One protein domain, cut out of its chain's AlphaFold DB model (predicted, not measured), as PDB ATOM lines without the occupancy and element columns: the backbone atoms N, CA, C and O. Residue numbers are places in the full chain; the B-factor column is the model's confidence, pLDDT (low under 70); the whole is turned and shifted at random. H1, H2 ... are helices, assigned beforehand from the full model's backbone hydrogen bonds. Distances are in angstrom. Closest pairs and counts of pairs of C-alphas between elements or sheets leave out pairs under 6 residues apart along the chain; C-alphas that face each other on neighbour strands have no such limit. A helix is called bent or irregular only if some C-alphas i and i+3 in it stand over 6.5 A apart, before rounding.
ATOM      1  N   ARG A 750     195.635 233.307 268.624       93.69
ATOM      2  CA  ARG A 750     194.438 233.711 269.398       93.69
ATOM      3  C   ARG A 750     193.844 232.594 270.257       93.69
ATOM      4  O   ARG A 750     193.334 232.879 271.330       93.69
ATOM      5  N   ASN A 751     193.940 231.356 269.783       95.44
ATOM      6  CA  ASN A 751     193.363 230.182 270.435       95.44
ATOM      7  C   ASN A 751     194.437 229.353 271.164       95.44
ATOM      8  O   ASN A 751     194.215 228.177 271.446       95.44
ATOM      9  N   TYR A 752     195.623 229.924 271.420       97.06
ATOM     10  CA  TYR A 752     196.648 229.236 272.205       97.06
ATOM     11  C   TYR A 752     196.181 229.062 273.645       97.06
ATOM     12  O   TYR A 752     195.582 229.963 274.220       97.06
ATOM     13  N   GLN A 753     196.524 227.921 274.231       96.31
ATOM     14  CA  GLN A 753     196.365 227.622 275.650       96.31
ATOM     15  C   GLN A 753     197.634 227.997 276.447       96.31
ATOM     16  O   GLN A 753     198.714 228.094 275.853       96.31
ATOM     17  N   PRO A 754     197.578 228.177 277.785       93.31
ATOM     18  CA  PRO A 754     198.719 228.681 278.558       93.31
ATOM     19  C   PRO A 754     199.995 227.832 278.429       93.31
ATOM     20  O   PRO A 754     201.102 228.364 278.351       93.31
ATOM     21  N   TRP A 755     199.864 226.504 278.335       94.06
ATOM     22  CA  TRP A 755     201.012 225.614 278.122       94.06
ATOM     23  C   TRP A 755     201.636 225.775 276.725       94.06
ATOM     24  O   TRP A 755     202.856 225.672 276.577       94.06
ATOM     25  N   GLN A 756     200.829 226.114 275.713       96.44
ATOM     26  CA  GLN A 756     201.270 226.300 274.328       96.44
ATOM     27  C   GLN A 756     202.103 227.574 274.127       96.44
ATOM     28  O   GLN A 756     202.839 227.652 273.147       96.44
ATOM     29  N   ILE A 757     202.111 228.536 275.066       94.50
ATOM     30  CA  ILE A 757     203.049 229.680 275.020       94.50
ATOM     31  C   ILE A 757     204.501 229.192 274.832       94.50
ATOM     32  O   ILE A 757     205.285 229.820 274.116       94.50
ATOM     33  N   LYS A 758     204.865 228.048 275.431       94.31
ATOM     34  CA  LYS A 758     206.217 227.472 275.346       94.31
ATOM     35  C   LYS A 758     206.634 227.081 273.917       94.31
ATOM     36  O   LYS A 758     207.834 227.074 273.652       94.31
ATOM     37  N   THR A 759     205.705 226.814 272.992       97.12
ATOM     38  CA  THR A 759     206.039 226.432 271.600       97.12
ATOM     39  C   THR A 759     206.440 227.627 270.732       97.12
ATOM     40  O   THR A 759     207.144 227.468 269.737       97.12
ATOM     41  N   ILE A 760     206.051 228.850 271.115       96.38
ATOM     42  CA  ILE A 760     206.398 230.072 270.382       96.38
ATOM     43  C   ILE A 760     207.924 230.268 270.463       96.38
ATOM     44  O   ILE A 760     208.454 230.376 271.572       96.38
ATOM     45  N   PRO A 761     208.669 230.358 269.344       95.69
ATOM     46  CA  PRO A 761     210.134 230.342 269.389       95.69
ATOM     47  C   PRO A 761     210.756 231.655 269.888       95.69
ATOM     48  O   PRO A 761     211.878 231.657 270.380       95.69
ATOM     49  N   THR A 762     210.052 232.789 269.781       96.06
ATOM     50  CA  THR A 762     210.591 234.103 270.165       96.06
ATOM     51  C   THR A 762     210.015 234.590 271.493       96.06
ATOM     52  O   THR A 762     208.812 234.810 271.624       96.06
ATOM     53  N   LEU A 763     210.892 234.832 272.474       93.38
ATOM     54  CA  LEU A 763     210.528 235.264 273.831       93.38
ATOM     55  C   LEU A 763     209.649 236.533 273.842       93.38
ATOM     56  O   LEU A 763     208.653 236.595 274.555       93.38
ATOM     57  N   LYS A 764     209.947 237.513 272.975       92.50
ATOM     58  CA  LYS A 764     209.130 238.732 272.816       92.50
ATOM     59  C   LYS A 764     207.696 238.435 272.353       92.50
ATOM     60  O   LYS A 764     206.774 239.133 272.765       92.50
ATOM     61  N   MET A 765     207.490 237.403 271.528       94.62
ATOM     62  CA  MET A 765     206.144 236.963 271.143       94.62
ATOM     63  C   MET A 765     205.477 236.100 272.210       94.62
ATOM     64  O   MET A 765     204.267 236.230 272.345       94.62
ATOM     65  N   ARG A 766     206.223 235.306 273.000       94.94
ATOM     66  CA  ARG A 766     205.669 234.626 274.191       94.94
ATOM     67  C   ARG A 766     204.971 235.638 275.085       94.94
ATOM     68  O   ARG A 766     203.761 235.568 275.232       94.94
ATOM     69  N   TYR A 767     205.708 236.647 275.549       92.44
ATOM     70  CA  TYR A 767     205.155 237.718 276.378       92.44
ATOM     71  C   TYR A 767     203.995 238.459 275.701       92.44
ATOM     72  O   TYR A 767     202.946 238.631 276.318       92.44
ATOM     73  N   LYS A 768     204.124 238.846 274.420       93.69
ATOM     74  CA  LYS A 768     203.036 239.544 273.710       93.69
ATOM     75  C   LYS A 768     201.752 238.705 273.614       93.69
ATOM     76  O   LYS A 768     200.670 239.275 273.671       93.69
ATOM     77  N   VAL A 769     201.860 237.385 273.453       94.88
ATOM     78  CA  VAL A 769     200.710 236.468 273.459       94.88
ATOM     79  C   VAL A 769     200.173 236.303 274.883       94.88
ATOM     80  O   VAL A 769     198.988 236.527 275.095       94.88
ATOM     81  N   SER A 770     201.036 236.020 275.865       94.25
ATOM     82  CA  SER A 770     200.672 235.871 277.282       94.25
ATOM     83  C   SER A 770     199.833 237.038 277.805       94.25
ATOM     84  O   SER A 770     198.712 236.827 278.261       94.25
ATOM     85  N   PHE A 771     200.341 238.270 277.689       92.75
ATOM     86  CA  PHE A 771     199.679 239.464 278.226       92.75
ATOM     87  C   PHE A 771     198.404 239.864 277.468       92.75
ATOM     88  O   PHE A 771     197.580 240.585 278.018       92.75
ATOM     89  N   ALA A 772     198.237 239.430 276.214       93.50
ATOM     90  CA  ALA A 772     197.095 239.807 275.378       93.50
ATOM     91  C   ALA A 772     196.018 238.710 275.252       93.50
ATOM     92  O   ALA A 772     194.975 238.968 274.651       93.50
ATOM     93  N   LEU A 773     196.260 237.514 275.807       94.88
ATOM     94  CA  LEU A 773     195.259 236.452 275.987       94.88
ATOM     95  C   LEU A 773     194.835 236.286 277.449       94.88
ATOM     96  O   LEU A 773     193.655 236.096 277.714       94.88
ATOM     97  N   TRP A 774     195.778 236.384 278.391       94.00
ATOM     98  CA  TRP A 774     195.512 236.252 279.827       94.00
ATOM     99  C   TRP A 774     196.076 237.458 280.591       94.00
ATOM    100  O   TRP A 774     197.008 237.294 281.387       94.00
ATOM    101  N   PRO A 775     195.556 238.678 280.343       91.25
ATOM    102  CA  PRO A 775     196.030 239.883 281.019       91.25
ATOM    103  C   PRO A 775     196.001 239.724 282.542       91.25
ATOM    104  O   PRO A 775     196.981 240.069 283.183       91.25
ATOM    105  N   GLU A 776     194.959 239.111 283.110       90.44
ATOM    106  CA  GLU A 776     194.813 238.862 284.554       90.44
ATOM    107  C   GLU A 776     195.885 237.920 285.126       90.44
ATOM    108  O   GLU A 776     196.585 238.281 286.067       90.44
ATOM    109  N   ARG A 777     196.098 236.731 284.537       88.44
ATOM    110  CA  ARG A 777     197.123 235.782 285.035       88.44
ATOM    111  C   ARG A 777     198.541 236.351 284.999       88.44
ATOM    112  O   ARG A 777     199.400 235.891 285.747       88.44
ATOM    113  N   TYR A 778     198.799 237.315 284.117       87.50
ATOM    114  CA  TYR A 778     200.119 237.904 283.933       87.50
ATOM    115  C   TYR A 778     200.217 239.375 284.387       87.50
ATOM    116  O   TYR A 778     201.316 239.932 284.345       87.50
ATOM    117  N   SER A 779     199.144 239.995 284.893       88.00
ATOM    118  CA  SER A 779     199.146 241.381 285.393       88.00
ATOM    119  C   SER A 779     200.073 241.515 286.597       88.00
ATOM    120  O   SER A 779     200.962 242.360 286.596       88.00
ATOM    121  N   ASN A 780     199.971 240.591 287.554       88.44
ATOM    122  CA  ASN A 780     200.849 240.506 288.722       88.44
ATOM    123  C   ASN A 780     202.324 240.279 288.341       88.44
ATOM    124  O   ASN A 780     203.227 240.737 289.044       88.44
ATOM    125  N   ALA A 781     202.597 239.619 287.209       85.81
ATOM    126  CA  ALA A 781     203.955 239.491 286.684       85.81
ATOM    127  C   ALA A 781     204.455 240.813 286.072       85.81
ATOM    128  O   ALA A 781     205.597 241.195 286.319       85.81
ATOM    129  N   LEU A 782     203.604 241.539 285.336       85.44
ATOM    130  CA  LEU A 782     203.902 242.890 284.842       85.44
ATOM    131  C   LEU A 782     204.127 243.884 285.985       85.44
ATOM    132  O   LEU A 782     205.122 244.597 285.964       85.44
ATOM    133  N   ALA A 783     203.266 243.886 287.003       88.25
ATOM    134  CA  ALA A 783     203.391 244.740 288.180       88.25
ATOM    135  C   ALA A 783     204.730 244.510 288.899       88.25
ATOM    136  O   ALA A 783     205.469 245.461 289.137       88.25
ATOM    137  N   ARG A 784     205.110 243.245 289.142       90.06
ATOM    138  CA  ARG A 784     206.411 242.888 289.746       90.06
ATOM    139  C   ARG A 784     207.613 243.246 288.861       90.06
ATOM    140  O   ARG A 784     208.672 243.575 289.391       90.06
ATOM    141  N   ILE A 785     207.484 243.191 287.531       87.81
ATOM    142  CA  ILE A 785     208.533 243.651 286.601       87.81
ATOM    143  C   ILE A 785     208.657 245.178 286.649       87.81
ATOM    144  O   ILE A 785     209.764 245.687 286.803       87.81
ATOM    145  N   ASN A 786     207.538 245.900 286.581       90.12
ATOM    146  CA  ASN A 786     207.508 247.359 286.635       90.12
ATOM    147  C   ASN A 786     208.048 247.871 287.977       90.12
ATOM    148  O   ASN A 786     208.917 248.729 287.974       90.12
ATOM    149  N   GLN A 787     207.640 247.280 289.104       95.19
ATOM    150  CA  GLN A 787     208.173 247.597 290.434       95.19
ATOM    151  C   GLN A 787     209.696 247.399 290.503       95.19
ATOM    152  O   GLN A 787     210.410 248.262 291.003       95.19
ATOM    153  N   ARG A 788     210.228 246.301 289.943       94.81
ATOM    154  CA  ARG A 788     211.684 246.082 289.863       94.81
ATOM    155  C   ARG A 788     212.389 247.131 289.002       94.81
ATOM    156  O   ARG A 788     213.473 247.563 289.380       94.81
ATOM    157  N   LEU A 789     211.789 247.554 287.890       95.31
ATOM    158  CA  LEU A 789     212.329 248.625 287.044       95.31
ATOM    159  C   LEU A 789     212.279 249.987 287.752       95.31
ATOM    160  O   LEU A 789     213.265 250.715 287.708       95.31
ATOM    161  N   THR A 790     211.195 250.308 288.462       96.06
ATOM    162  CA  THR A 790     211.092 251.518 289.294       96.06
ATOM    163  C   THR A 790     212.167 251.528 290.377       96.06
ATOM    164  O   THR A 790     212.886 252.515 290.486       96.06
ATOM    165  N   ASN A 791     212.354 250.421 291.102       96.06
ATOM    166  CA  ASN A 791     213.370 250.309 292.155       96.06
ATOM    167  C   ASN A 791     214.809 250.362 291.604       96.06
ATOM    168  O   ASN A 791     215.708 250.870 292.267       96.06
ATOM    169  N   GLN A 792     215.048 249.853 290.390       96.19
ATOM    170  CA  GLN A 792     216.339 250.010 289.711       96.19
ATOM    171  C   GLN A 792     216.565 251.458 289.263       96.19
ATOM    172  O   GLN A 792     217.667 251.976 289.417       96.19
ATOM    173  N   ASN A 793     215.535 252.124 288.741       95.88
ATOM    174  CA  ASN A 793     215.623 253.518 288.316       95.88
ATOM    175  C   ASN A 793     215.807 254.469 289.508       95.88
ATOM    176  O   ASN A 793     216.612 255.387 289.406       95.88
ATOM    177  N   SER A 794     215.127 254.248 290.640       95.94
ATOM    178  CA  SER A 794     215.334 255.054 291.850       95.94
ATOM    179  C   SER A 794     216.742 254.867 292.415       95.94
ATOM    180  O   SER A 794     217.401 255.864 292.693       95.94
ATOM    181  N   PHE A 795     217.254 253.631 292.469       97.12
ATOM    182  CA  PHE A 795     218.643 253.347 292.848       97.12
ATOM    183  C   PHE A 795     219.660 254.074 291.950       97.12
ATOM    184  O   PHE A 795     220.548 254.763 292.450       97.12
ATOM    185  N   TRP A 796     219.512 253.992 290.621       97.31
ATOM    186  CA  TRP A 796     220.406 254.701 289.696       97.31
ATOM    187  C   TRP A 796     220.252 256.225 289.736       97.31
ATOM    188  O   TRP A 796     221.216 256.926 289.437       97.31
ATOM    189  N   ASN A 797     219.079 256.740 290.108       96.12
ATOM    190  CA  ASN A 797     218.869 258.170 290.324       96.12
ATOM    191  C   ASN A 797     219.473 258.644 291.656       96.12
ATOM    192  O   ASN A 797     219.970 259.758 291.695       96.12
ATOM    193  N   SER A 798     219.517 257.813 292.706       95.88
ATOM    194  CA  SER A 798     220.190 258.135 293.983       95.88
ATOM    195  C   SER A 798     221.727 258.082 293.936       95.88
ATOM    196  O   SER A 798     222.381 258.304 294.949       95.88
ATOM    197  N   ILE A 799     222.305 257.753 292.775       95.69
ATOM    198  CA  ILE A 799     223.757 257.718 292.511       95.69
ATOM    199  C   ILE A 799     224.194 258.912 291.630       95.69
ATOM    200  O   ILE A 799     225.384 259.080 291.366       95.69
ATOM    201  N   ARG A 800     223.245 259.733 291.158       83.94
ATOM    202  CA  ARG A 800     223.493 260.943 290.359       83.94
ATOM    203  C   ARG A 800     223.357 262.205 291.195       83.94
ATOM    204  O   ARG A 800     224.074 263.159 290.834       83.94
TER     205      ARG A 800
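This is residues 750 to 800 of the 800 residues of the protein "Predicted protein" of Nematostella vectensis (UniProt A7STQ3). A small helical hairpin, H1 and H2 side by side, forms a compact head, and the long helix H3 turns off at a corner beyond H2. Residues 783 to 800, of which 783 to 797 belong to H3, stick out as an arm that makes the length. The 51 printed residues hold three named helices in the order H1, H2, H3 and no named strand; the class is all helix. The whole is only just loose, close to extended, with a radius of gyration of the C-alphas of 14.7 A and spans of 47 by 22 by 13 A.

Find C-alpha 754 at (198.719, 228.681, 278.558); there H1 begins, residues 754 to 759, 10.3 A long. It is neither bent nor irregular, but only just: C-alphas 755 and 758 are 6.2 A apart. Next comes H2, residues 763 to 773, 15.5 A long. H3, residues 775 to 797, starts at (196.030, 239.883, 281.019) and runs 30.7 A to C-alpha 797 at (218.869, 258.170, 290.324). It is irregular, with C-alphas 777 and 780 7.1 A apart.

Look first at the closest C-alphas of H1 and H2, those of Ile 757 and Arg 766, 5.7 A apart. The two touch and form a hairpin, opposite ways at a shallow tilt of 24 degrees. H2 and H3 only just touch, only at the corner by their link, with 3 pairs of C-alphas within 8 A. H3 touches H2 with residues 778 to 779 alone; the closest C-alphas are those of Phe 771 and Tyr 778, 5.9 A apart. Their lines stand at a steep tilt of 53 degrees, opposite ways. H1 and H3 are apart. O i to N i+4 pairs are within hydrogen-bond range in 0 of 2 cases in H1, where 3 of 3 O i to N i+3 pairs are, in 6 of 7 in H2 and in 17 of 19 in H3.

From Asn 751 to Arg 800, the C-alphas farthest apart, you cross 47.4 A. The printed part has no cut, and both links are tight. The mean pLDDT of the printed part is 93.3, and no printed residue is under 70.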